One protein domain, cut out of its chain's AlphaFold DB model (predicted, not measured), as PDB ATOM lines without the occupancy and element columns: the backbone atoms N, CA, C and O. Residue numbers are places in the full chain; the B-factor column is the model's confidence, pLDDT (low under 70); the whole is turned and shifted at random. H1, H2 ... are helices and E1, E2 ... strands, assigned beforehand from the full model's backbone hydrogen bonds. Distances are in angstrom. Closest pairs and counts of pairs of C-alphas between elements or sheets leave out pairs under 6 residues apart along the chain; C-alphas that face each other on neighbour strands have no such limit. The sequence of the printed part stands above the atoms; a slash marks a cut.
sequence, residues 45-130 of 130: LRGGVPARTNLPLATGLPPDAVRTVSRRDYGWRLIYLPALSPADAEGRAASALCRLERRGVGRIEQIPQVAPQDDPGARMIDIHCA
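AT A GLANCE: This is residues 45 to 130 of the 130 residues of an uncharacterized protein of Paracoccus jeotgali (UniProt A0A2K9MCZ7). A twisted sheet of four strands, made of two hairpins, has helix H2 packed slantwise over one face, with the short helix H1 on the same face over edge strand E1. The long loop between E3 and E4 lies at one end of the longest axis. The 86 printed residues hold two named helices and four named strands in the order H1 E1 E2 H2 E3 E4, and the sheet runs E1 E2 E4 E3, antiparallel. The class is mixed, with under half of the residues in named elements; the whole is compact, with a radius of gyration of the C-alphas of 12.1 A and spans of 34 by 23 by 21 A.

IN THESE COORDINATES: E1 is residues 66 to 71, 14.3 A; E2 is 75 to 80, 16.4 A; E4 is 123 to 129, 19.1 A, ending at C-alpha 129 (106.559, 235.343, 173.008); E3 is 105 to 111, 17.0 A. H2 is residues 89 to 100, 16.8 A, and H1 is 55 to 58, 4.9 A, beginning at C-alpha 55 (115.286, 223.504, 178.276).

HOW THE PARTS SIT: Inner strands E2 and E4 pair through N 78 and O 125, 2.9 A. Hairpin E1 and E2 has N 77 and O 70 at 2.8 A; hairpin E3 and E4 has N 109 and O 126 at 2.8 A. H2 lies over E2 and E4 at a height over the sheet of 8.0 A, at 38 degrees to E4 on the local plane; its closest C-alphas to E4 are Cys 98 and Cys 129, 5.5 A. E2, H2 and E3 form a split strand-helix-strand unit, two strands running the same way with E4 between them, its crossover right-handed. H1, at a height of 8.2 A, only just touches residues 93 to 97 of H2, with 3 pairs of C-alphas within 8 A, the closest Ala 58 and Ala 96, 6.4 A. In H2 every O i to N i+4 pair is within hydrogen-bond range; H1 is too short for one.

THE WHOLE: The C-alphas farthest apart, Arg 102 and Gln 117, are 35.5 A apart. The printed part has no cut, and the E3 to E4 link is long, 11 residues. The mean pLDDT of the printed part is 93.9; no printed residue is under 70.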
ATOM      1  N   LEU A  45     107.367 219.749 170.849       75.88
ATOM      2  CA  LEU A  45     106.521 220.570 171.698       75.88
ATOM      3  C   LEU A  45     105.756 221.542 170.795       75.88
ATOM      4  O   LEU A  45     106.272 222.013 169.775       75.88
ATOM      5  N   ARG A  46     104.521 221.877 171.177       73.31
ATOM      6  CA  ARG A  46     103.756 222.932 170.495       73.31
ATOM      7  C   ARG A  46     104.664 224.178 170.339       73.31
ATOM      8  O   ARG A  46     105.536 224.410 171.163       73.31
ATOM      9  N   GLY A  47     104.570 224.924 169.241       73.06
ATOM     10  CA  GLY A  47     105.536 226.004 168.951       73.06
ATOM     11  C   GLY A  47     106.854 225.564 168.289       73.06
ATOM     12  O   GLY A  47     107.706 226.407 168.032       73.06
ATOM     13  N   GLY A  48     107.021 224.281 167.941       80.81
ATOM     14  CA  GLY A  48     108.094 223.839 167.039       80.81
ATOM     15  C   GLY A  48     109.419 223.480 167.718       80.81
ATOM     16  O   GLY A  48     110.427 223.342 167.026       80.81
ATOM     17  N   VAL A  49     109.435 223.329 169.047       83.00
ATOM     18  CA  VAL A  49     110.647 223.002 169.816       83.00
ATOM     19  C   VAL A  49     110.778 221.488 169.984       83.00
ATOM     20  O   VAL A  49     109.871 220.874 170.542       83.00
ATOM     21  N   PRO A  50     111.891 220.855 169.573       83.62
ATOM     22  CA  PRO A  50     112.078 219.419 169.765       83.62
ATOM     23  C   PRO A  50     112.011 219.039 171.248       83.62
ATOM     24  O   PRO A  50     112.666 219.677 172.073       83.62
ATOM     25  N   ALA A  51     111.306 217.965 171.601       83.12
ATOM     26  CA  ALA A  51     111.181 217.488 172.981       83.12
ATOM     27  C   ALA A  51     112.533 217.081 173.599       83.12
ATOM     28  O   ALA A  51     112.698 217.113 174.814       83.12
ATOM     29  N   ARG A  52     113.529 216.758 172.762       83.56
ATOM     30  CA  ARG A  52     114.920 216.502 173.177       83.56
ATOM     31  C   ARG A  52     115.704 217.755 173.586       83.56
ATOM     32  O   ARG A  52     116.856 217.640 173.995       83.56
ATOM     33  N   THR A  53     115.134 218.948 173.422       86.50
ATOM     34  CA  THR A  53     115.800 220.202 173.791       86.50
ATOM     35  C   THR A  53     116.025 220.235 175.296       86.50
ATOM     36  O   THR A  53     115.081 220.121 176.078       86.50
ATOM     37  N   ASN A  54     117.273 220.431 175.717       91.69
ATOM     38  CA  ASN A  54     117.585 220.663 177.121       91.69
ATOM     39  C   ASN A  54     117.143 222.087 177.499       91.69
ATOM     40  O   ASN A  54     117.891 223.049 177.329       91.69
ATOM     41  N   LEU A  55     115.897 222.214 177.958       93.00
ATOM     42  CA  LEU A  55     115.286 223.504 178.276       93.00
ATOM     43  C   LEU A  55     116.047 224.285 179.359       93.00
ATOM     44  O   LEU A  55     116.237 225.482 179.147       93.00
ATOM     45  N   PRO A  56     116.531 223.672 180.463       93.81
ATOM     46  CA  PRO A  56     117.352 224.390 181.434       93.81
ATOM     47  C   PRO A  56     118.580 225.062 180.816       93.81
ATOM     48  O   PRO A  56     118.792 226.254 181.035       93.81
ATOM     49  N   LEU A  57     119.335 224.346 179.975       94.56
ATOM     50  CA  LEU A  57     120.493 224.919 179.280       94.56
ATOM     51  C   LEU A  57     120.092 225.986 178.255       94.56
ATOM     52  O   LEU A  57     120.803 226.973 178.074       94.56
ATOM     53  N   ALA A  58     118.940 225.824 177.606       94.94
ATOM     54  CA  ALA A  58     118.465 226.759 176.594       94.94
ATOM     55  C   ALA A  58     118.050 228.130 177.156       94.94
ATOM     56  O   ALA A  58     117.898 229.074 176.386       94.94
ATOM     57  N   THR A  59     117.900 228.274 178.476       96.50
ATOM     58  CA  THR A  59     117.650 229.577 179.117       96.50
ATOM     59  C   THR A  59     118.845 230.533 179.030       96.50
ATOM     60  O   THR A  59     118.673 231.742 179.151       96.50
ATOM     61  N   GLY A  60     120.068 230.017 178.862       95.31
ATOM     62  CA  GLY A  60     121.291 230.819 178.983       95.31
ATOM     63  C   GLY A  60     121.613 231.274 180.417       95.31
ATOM     64  O   GLY A  60     122.482 232.132 180.600       95.31
ATOM     65  N   LEU A  61     120.920 230.728 181.422       97.50
ATOM     66  CA  LEU A  61     121.241 230.888 182.840       97.50
ATOM     67  C   LEU A  61     122.177 229.768 183.321       97.50
ATOM     68  O   LEU A  61     122.243 228.711 182.683       97.50
ATOM     69  N   PRO A  62     122.885 229.967 184.449       96.88
ATOM     70  CA  PRO A  62     123.595 228.882 185.113       96.88
ATOM     71  C   PRO A  62     122.639 227.711 185.407       96.88
ATOM     72  O   PRO A  62     121.514 227.940 185.862       96.88
ATOM     73  N   PRO A  63     123.027 226.456 185.127       94.31
ATOM     74  CA  PRO A  63     122.126 225.309 185.249       94.31
ATOM     75  C   PRO A  63     121.662 225.065 186.690       94.31
ATOM     76  O   PRO A  63     120.550 224.598 186.904       94.31
ATOM     77  N   ASP A  64     122.479 225.427 187.675       95.00
ATOM     78  CA  ASP A  64     122.155 225.425 189.100       95.00
ATOM     79  C   ASP A  64     121.208 226.566 189.501       95.00
ATOM     80  O   ASP A  64     120.497 226.454 190.497       95.00
ATOM     81  N   ALA A  65     121.115 227.643 188.723       97.31
ATOM     82  CA  ALA A  65     120.113 228.678 188.948       97.31
ATOM     83  C   ALA A  65     118.718 228.259 188.461       97.31
ATOM     84  O   ALA A  65     117.716 228.742 188.989       97.31
ATOM     85  N   VAL A  66     118.613 227.358 187.481       97.38
ATOM     86  CA  VAL A  66     117.330 226.961 186.886       97.38
ATOM     87  C   VAL A  66     116.683 225.839 187.690       97.38
ATOM     88  O   VAL A  66     117.202 224.731 187.774       97.38
ATOM     89  N   ARG A  67     115.498 226.105 188.240       95.94
ATOM     90  CA  ARG A  67     114.715 225.111 188.989       95.94
ATOM     91  C   ARG A  67     113.777 224.355 188.066       95.94
ATOM     92  O   ARG A  67     113.683 223.133 188.113       95.94
ATOM     93  N   THR A  68     113.062 225.074 187.205       94.94
ATOM     94  CA  THR A  68     112.129 224.476 186.245       94.94
ATOM     95  C   THR A  68     111.927 225.401 185.055       94.94
ATOM     96  O   THR A  68     111.816 226.614 185.207       94.94
ATOM     97  N   VAL A  69     111.813 224.814 183.865       96.06
ATOM     98  CA  VAL A  69     111.376 225.501 182.645       96.06
ATOM     99  C   VAL A  69     110.260 224.678 182.039       96.06
ATOM    100  O   VAL A  69     110.412 223.478 181.831       96.06
ATOM    101  N   SER A  70     109.131 225.316 181.761       93.81
ATOM    102  CA  SER A  70     107.980 224.650 181.161       93.81
ATOM    103  C   SER A  70     107.405 225.487 180.035       93.81
ATOM    104  O   SER A  70     107.326 226.711 180.125       93.81
ATOM    105  N   ARG A  71     106.996 224.814 178.966       92.81
ATOM    106  CA  ARG A  71     106.342 225.461 177.838       92.81
ATOM    107  C   ARG A  71     104.870 225.752 178.157       92.81
ATOM    108  O   ARG A  71     104.201 224.940 178.796       92.81
ATOM    109  N   ARG A  72     104.359 226.890 177.694       94.25
ATOM    110  CA  ARG A  72     102.975 227.370 177.838       94.25
ATOM    111  C   ARG A  72     102.411 227.754 176.471       94.25
ATOM    112  O   ARG A  72     103.144 227.839 175.492       94.25
ATOM    113  N   ASP A  73     101.103 227.974 176.372       91.31
ATOM    114  CA  ASP A  73     100.488 228.360 175.092       91.31
ATOM    115  C   ASP A  73     100.909 229.760 174.627       91.31
ATOM    116  O   ASP A  73     101.033 229.992 173.427       91.31
ATOM    117  N   TYR A  74     101.196 230.662 175.567       93.25
ATOM    118  CA  TYR A  74     101.674 232.020 175.297       93.25
ATOM    119  C   TYR A  74     103.207 232.140 175.186       93.25
ATOM    120  O   TYR A  74     103.702 233.198 174.797       93.25
ATOM    121  N   GLY A  75     103.962 231.089 175.518       96.19
ATOM    122  CA  GLY A  75     105.426 231.109 175.560       96.19
ATOM    123  C   GLY A  75     105.975 230.164 176.625       96.19
ATOM    124  O   GLY A  75     105.812 228.949 176.524       96.19
ATOM    125  N   TRP A  76     106.611 230.700 177.667       97.50
ATOM    126  CA  TRP A  76     107.369 229.911 178.642       97.50
ATOM    127  C   TRP A  76     107.081 230.318 180.080       97.50
ATOM    128  O   TRP A  76     106.797 231.473 180.359       97.50
ATOM    129  N   ARG A  77     107.220 229.370 181.004       97.56
ATOM    130  CA  ARG A  77     107.288 229.627 182.443       97.56
ATOM    131  C   ARG A  77     108.634 229.167 182.973       97.56
ATOM    132  O   ARG A  77     109.001 228.004 182.775       97.56
ATOM    133  N   LEU A  78     109.329 230.061 183.662       97.69
ATOM    134  CA  LEU A  78     110.634 229.827 184.269       97.69
ATOM    135  C   LEU A  78     110.529 229.983 185.785       97.69
ATOM    136  O   LEU A  78     110.000 230.979 186.272       97.69
ATOM    137  N   ILE A  79     111.080 229.017 186.515       97.12
ATOM    138  CA  ILE A  79     111.360 229.114 187.945       97.12
ATOM    139  C   ILE A  79     112.877 229.068 188.108       97.12
ATOM    140  O   ILE A  79     113.525 228.135 187.619       97.12
ATOM    141  N   TYR A  80     113.448 230.081 188.752       97.62
ATOM    142  CA  TYR A  80     114.895 230.236 188.870       97.62
ATOM    143  C   TYR A  80     115.304 230.899 190.189       97.62
ATOM    144  O   TYR A  80     114.504 231.589 190.815       97.62
ATOM    145  N   LEU A  81     116.561 230.710 190.593       97.50
ATOM    146  CA  LEU A  81     117.174 231.326 191.767       97.50
ATOM    147  C   LEU A  81     117.908 232.616 191.367       97.50
ATOM    148  O   LEU A  81     118.966 232.548 190.733       97.50
ATOM    149  N   PRO A  82     117.415 233.802 191.760       96.88
ATOM    150  CA  PRO A  82     118.039 235.076 191.408       96.88
ATOM    151  C   PRO A  82     119.430 235.241 192.015       96.88
ATOM    152  O   PRO A  82     120.300 235.808 191.372       96.88
ATOM    153  N   ALA A  83     119.657 234.702 193.219       97.31
ATOM    154  CA  ALA A  83     120.947 234.773 193.908       97.31
ATOM    155  C   ALA A  83     122.092 234.088 193.141       97.31
ATOM    156  O   ALA A  83     123.253 234.430 193.343       97.31
ATOM    157  N   LEU A  84     121.765 233.137 192.259       97.25
ATOM    158  CA  LEU A  84     122.720 232.410 191.415       97.25
ATOM    159  C   LEU A  84     122.707 232.901 189.960       97.25
ATOM    160  O   LEU A  84     123.346 232.308 189.096       97.25
ATOM    161  N   SER A  85     121.947 233.954 189.663       97.06
ATOM    162  CA  SER A  85     121.698 234.410 188.299       97.06
ATOM    163  C   SER A  85     122.351 235.765 188.023       97.06
ATOM    164  O   SER A  85     122.506 236.578 188.933       97.06
ATOM    165  N   PRO A  86     122.710 236.057 186.760       95.75
ATOM    166  CA  PRO A  86     123.184 237.385 186.390       95.75
ATOM    167  C   PRO A  86     122.056 238.428 186.504       95.75
ATOM    168  O   PRO A  86     120.872 238.091 186.489       95.75
ATOM    169  N   ALA A  87     122.411 239.714 186.581       95.12
ATOM    170  CA  ALA A  87     121.438 240.798 186.767       95.12
ATOM    171  C   ALA A  87     120.392 240.896 185.633       95.12
ATOM    172  O   ALA A  87     119.266 241.325 185.862       95.12
ATOM    173  N   ASP A  88     120.745 240.463 184.421       96.31
ATOM    174  CA  ASP A  88     119.902 240.453 183.220       96.31
ATOM    175  C   ASP A  88     119.143 239.127 183.006       96.31
ATOM    176  O   ASP A  88     118.631 238.879 181.913       96.31
ATOM    177  N   ALA A  89     119.072 238.259 184.022       97.12
ATOM    178  CA  ALA A  89     118.599 236.879 183.891       97.12
ATOM    179  C   ALA A  89     117.240 236.725 183.199       97.12
ATOM    180  O   ALA A  89     117.103 235.894 182.302       97.12
ATOM    181  N   GLU A  90     116.245 237.528 183.579       97.56
ATOM    182  CA  GLU A  90     114.896 237.436 183.007       97.56
ATOM    183  C   GLU A  90     114.903 237.754 181.506       97.56
ATOM    184  O   GLU A  90     114.376 236.986 180.703       97.56
ATOM    185  N   GLY A  91     115.556 238.853 181.112       97.75
ATOM    186  CA  GLY A  91     115.645 239.278 179.712       97.75
ATOM    187  C   GLY A  91     116.467 238.314 178.857       97.75
ATOM    188  O   GLY A  91     116.092 238.011 177.717       97.75
ATOM    189  N   ARG A  92     117.554 237.778 179.423       97.62
ATOM    190  CA  ARG A  92     118.380 236.749 178.786       97.62
ATOM    191  C   ARG A  92     117.581 235.474 178.536       97.62
ATOM    192  O   ARG A  92     117.536 235.008 177.397       97.62
ATOM    193  N   ALA A  93     116.916 234.958 179.570       98.06
ATOM    194  CA  ALA A  93     116.099 233.758 179.467       98.06
ATOM    195  C   ALA A  93     114.932 233.949 178.498       98.06
ATOM    196  O   ALA A  93     114.698 233.088 177.651       98.06
ATOM    197  N   ALA A  94     114.250 235.095 178.550       98.31
ATOM    198  CA  ALA A  94     113.165 235.405 177.627       98.31
ATOM    199  C   ALA A  94     113.629 235.402 176.168       98.31
ATOM    200  O   ALA A  94     113.020 234.749 175.319       98.31
ATOM    201  N   SER A  95     114.745 236.075 175.887       98.06
ATOM    202  CA  SER A  95     115.312 236.147 174.539       98.06
ATOM    203  C   SER A  95     115.738 234.775 174.021       98.06
ATOM    204  O   SER A  95     115.495 234.450 172.858       98.06
ATOM    205  N   ALA A  96     116.374 233.964 174.870       97.56
ATOM    206  CA  ALA A  96     116.849 232.640 174.496       97.56
ATOM    207  C   ALA A  96     115.687 231.667 174.239       97.56
ATOM    208  O   ALA A  96     115.655 231.007 173.200       97.56
ATOM    209  N   LEU A  97     114.691 231.641 175.129       97.06
ATOM    210  CA  LEU A  97     113.544 230.740 175.030       97.06
ATOM    211  C   LEU A  97     112.601 231.107 173.876       97.06
ATOM    212  O   LEU A  97     112.213 230.227 173.110       97.06
ATOM    213  N   CYS A  98     112.267 232.386 173.673       96.69
ATOM    214  CA  CYS A  98     111.409 232.775 172.545       96.69
ATOM    215  C   CYS A  98     112.075 232.522 171.183       96.69
ATOM    216  O   CYS A  98     111.396 232.166 170.217       96.69
ATOM    217  N   ARG A  99     113.412 232.587 171.112       95.75
ATOM    218  CA  ARG A  99     114.159 232.231 169.898       95.75
ATOM    219  C   ARG A  99     114.022 230.750 169.531       95.75
ATOM    220  O   ARG A  99     114.030 230.450 168.339       95.75
ATOM    221  N   LEU A 100     113.837 229.846 170.501       93.94
ATOM    222  CA  LEU A 100     113.548 228.430 170.218       93.94
ATOM    223  C   LEU A 100     112.256 228.267 169.407       93.94
ATOM    224  O   LEU A 100     112.191 227.418 168.523       93.94
ATOM    225  N   GLU A 101     111.254 229.109 169.670       93.19
ATOM    226  CA  GLU A 101     109.985 229.129 168.932       93.19
ATOM    227  C   GLU A 101     110.042 230.005 167.667       93.19
ATOM    228  O   GLU A 101     109.037 230.145 166.975       93.19
ATOM    229  N   ARG A 102     111.204 230.593 167.337       93.38
ATOM    230  CA  ARG A 102     111.383 231.593 166.263       93.38
ATOM    231  C   ARG A 102     110.493 232.837 166.433       93.38
ATOM    232  O   ARG A 102     110.015 233.396 165.450       93.38
ATOM    233  N   ARG A 103     110.293 233.275 167.679       95.00
ATOM    234  CA  ARG A 103     109.447 234.420 168.056       95.00
ATOM    235  C   ARG A 103     110.230 235.477 168.830       95.00
ATOM    236  O   ARG A 103     111.297 235.194 169.380       95.00
ATOM    237  N   GLY A 104     109.700 236.698 168.871       96.75
ATOM    238  CA  GLY A 104     110.248 237.786 169.679       96.75
ATOM    239  C   GLY A 104     109.801 237.699 171.139       96.75
ATOM    240  O   GLY A 104     108.864 236.973 171.471       96.75
ATOM    241  N   VAL A 105     110.451 238.459 172.024       98.06
ATOM    242  CA  VAL A 105     109.964 238.651 173.399       98.06
ATOM    243  C   VAL A 105     108.856 239.697 173.374       98.06
ATOM    244  O   VAL A 105     109.083 240.822 172.940       98.06
ATOM    245  N   GLY A 106     107.665 239.331 173.841       98.00
ATOM    246  CA  GLY A 106     106.533 240.248 173.961       98.00
ATOM    247  C   GLY A 106     106.436 240.880 175.349       98.00
ATOM    248  O   GLY A 106     106.324 242.097 175.478       98.00
ATOM    249  N   ARG A 107     106.467 240.055 176.402       97.94
ATOM    250  CA  ARG A 107     106.334 240.506 177.797       97.94
ATOM    251  C   ARG A 107     106.944 239.497 178.760       97.94
ATOM    252  O   ARG A 107     106.889 238.299 178.504       97.94
ATOM    253  N   ILE A 108     107.460 239.989 179.879       98.19
ATOM    254  CA  ILE A 108     107.835 239.176 181.035       98.19
ATOM    255  C   ILE A 108     106.928 239.588 182.192       98.19
ATOM    256  O   ILE A 108     106.810 240.776 182.490       98.19
ATOM    257  N   GLU A 109     106.265 238.620 182.806       98.06
ATOM    258  CA  GLU A 109     105.364 238.812 183.934       98.06
ATOM    259  C   GLU A 109     105.883 238.031 185.138       98.06
ATOM    260  O   GLU A 109     106.237 236.859 185.032       98.06
ATOM    261  N   GLN A 110     105.943 238.679 186.298       96.56
ATOM    262  CA  GLN A 110     106.319 238.009 187.538       96.56
ATOM    263  C   GLN A 110     105.087 237.370 188.155       96.56
ATOM    264  O   GLN A 110     104.095 238.050 188.406       96.56
ATOM    265  N   ILE A 111     105.173 236.076 188.441       95.75
ATOM    266  CA  ILE A 111     104.066 235.322 189.014       95.75
ATOM    267  C   ILE A 111     104.408 234.988 190.467       95.75
ATOM    268  O   ILE A 111     105.453 234.382 190.724       95.75
ATOM    269  N   PRO A 112     103.543 235.341 191.432       92.81
ATOM    270  CA  PRO A 112     103.713 234.910 192.811       92.81
ATOM    271  C   PRO A 112     103.777 233.383 192.906       92.81
ATOM    272  O   PRO A 112     102.970 232.674 192.300       92.81
ATOM    273  N   GLN A 113     104.733 232.864 193.674       89.44
ATOM    274  CA  GLN A 113     104.765 231.438 193.977       89.44
ATOM    275  C   GLN A 113     103.634 231.077 194.943       89.44
ATOM    276  O   GLN A 113     103.385 231.792 195.910       89.44
ATOM    277  N   VAL A 114     102.966 229.951 194.685       89.06
ATOM    278  CA  VAL A 114     101.844 229.466 195.510       89.06
ATOM    279  C   VAL A 114     102.326 228.983 196.882       89.06
ATOM    280  O   VAL A 114     101.642 229.194 197.878       89.06
ATOM    281  N   ALA A 115     103.512 228.372 196.939       88.50
ATOM    282  CA  ALA A 115     104.132 227.864 198.161       88.50
ATOM    283  C   ALA A 115     105.625 228.249 198.210       88.50
ATOM    284  O   ALA A 115     106.486 227.417 197.929       88.50
ATOM    285  N   PRO A 116     105.958 229.515 198.533       88.94
ATOM    286  CA  PRO A 116     107.343 230.000 198.525       88.94
ATOM    287  C   PRO A 116     108.291 229.237 199.463       88.94
ATOM    288  O   PRO A 116     109.501 229.240 199.260       88.94
ATOM    289  N   GLN A 117     107.753 228.596 200.502       92.56
ATOM    290  CA  GLN A 117     108.522 227.779 201.439       92.56
ATOM    291  C   GLN A 117     109.092 226.492 200.822       92.56
ATOM    292  O   GLN A 117     110.068 225.965 201.351       92.56
ATOM    293  N   ASP A 118     108.515 226.001 199.720       90.25
ATOM    294  CA  ASP A 118     108.960 224.765 199.068       90.25
ATOM    295  C   ASP A 118     110.208 224.994 198.192       90.25
ATOM    296  O   ASP A 118     110.973 224.061 197.946       90.25
ATOM    297  N   ASP A 119     110.438 226.234 197.745       88.81
ATOM    298  CA  ASP A 119     111.613 226.654 196.968       88.81
ATOM    299  C   ASP A 119     112.059 228.073 197.389       88.81
ATOM    300  O   ASP A 119     111.817 229.066 196.689       88.81
ATOM    301  N   PRO A 120     112.664 228.207 198.584       92.88
ATOM    302  CA  PRO A 120     112.937 229.504 199.182       92.88
ATOM    303  C   PRO A 120     113.918 230.321 198.340       92.88
ATOM    304  O   PRO A 120     115.030 229.899 198.026       92.88
ATOM    305  N   GLY A 121     113.508 231.549 198.018       93.38
ATOM    306  CA  GLY A 121     114.305 232.485 197.227       93.38
ATOM    307  C   GLY A 121     114.198 232.283 195.716       93.38
ATOM    308  O   GLY A 121     114.758 233.089 194.974       93.38
ATOM    309  N   ALA A 122     113.466 231.276 195.235       96.56
ATOM    310  CA  ALA A 122     113.168 231.163 193.819       96.56
ATOM    311  C   ALA A 122     112.135 232.208 193.373       96.56
ATOM    312  O   ALA A 122     111.262 232.651 194.122       96.56
ATOM    313  N   ARG A 123     112.235 232.611 192.108       96.75
ATOM    314  CA  ARG A 123     111.280 233.488 191.431       96.75
ATOM    315  C   ARG A 123     110.655 232.745 190.271       96.75
ATOM    316  O   ARG A 123     111.328 231.990 189.575       96.75
ATOM    317  N   MET A 124     109.357 232.961 190.084       97.56
ATOM    318  CA  MET A 124     108.596 232.420 188.967       97.56
ATOM    319  C   MET A 124     108.205 233.560 188.032       97.56
ATOM    320  O   MET A 124     107.655 234.570 188.469       97.56
ATOM    321  N   ILE A 125     108.494 233.392 186.745       98.12
ATOM    322  CA  ILE A 125     108.107 234.337 185.701       98.12
ATOM    323  C   ILE A 125     107.418 233.610 184.552       98.12
ATOM    324  O   ILE A 125     107.767 232.476 184.208       98.12
ATOM    325  N   ASP A 126     106.470 234.301 183.942       98.25
ATOM    326  CA  ASP A 126     105.893 233.968 182.655       98.25
ATOM    327  C   ASP A 126     106.500 234.856 181.572       98.25
ATOM    328  O   ASP A 126     106.622 236.070 181.708       98.25
ATOM    329  N   ILE A 127     106.900 234.228 180.479       98.44
ATOM    330  CA  ILE A 127     107.507 234.860 179.320       98.44
ATOM    331  C   ILE A 127     106.538 234.668 178.162       98.44
ATOM    332  O   ILE A 127     106.308 233.549 177.699       98.44
ATOM    333  N   HIS A 128     105.993 235.773 177.677       98.00
ATOM    334  CA  HIS A 128     105.152 235.812 176.494       98.00
ATOM    335  C   HIS A 128     106.032 236.037 175.275       98.00
ATOM    336  O   HIS A 128     106.747 237.041 175.198       98.00
ATOM    337  N   CYS A 129     105.946 235.133 174.309       96.88
ATOM    338  CA  CYS A 129     106.559 235.343 173.008       96.88
ATOM    339  C   CYS A 129     105.542 236.028 172.083       96.88
ATOM    340  O   CYS A 129     104.336 235.816 172.240       96.88
ATOM    341  N   ALA A 130     106.017 236.855 171.151       93.56
ATOM    342  CA  ALA A 130     105.227 237.532 170.120       93.56
ATOM    343  C   ALA A 130     105.664 237.015 168.752       93.56
ATOM    344  O   ALA A 130     106.857 237.169 168.399       93.56
TER     345      ALA A 130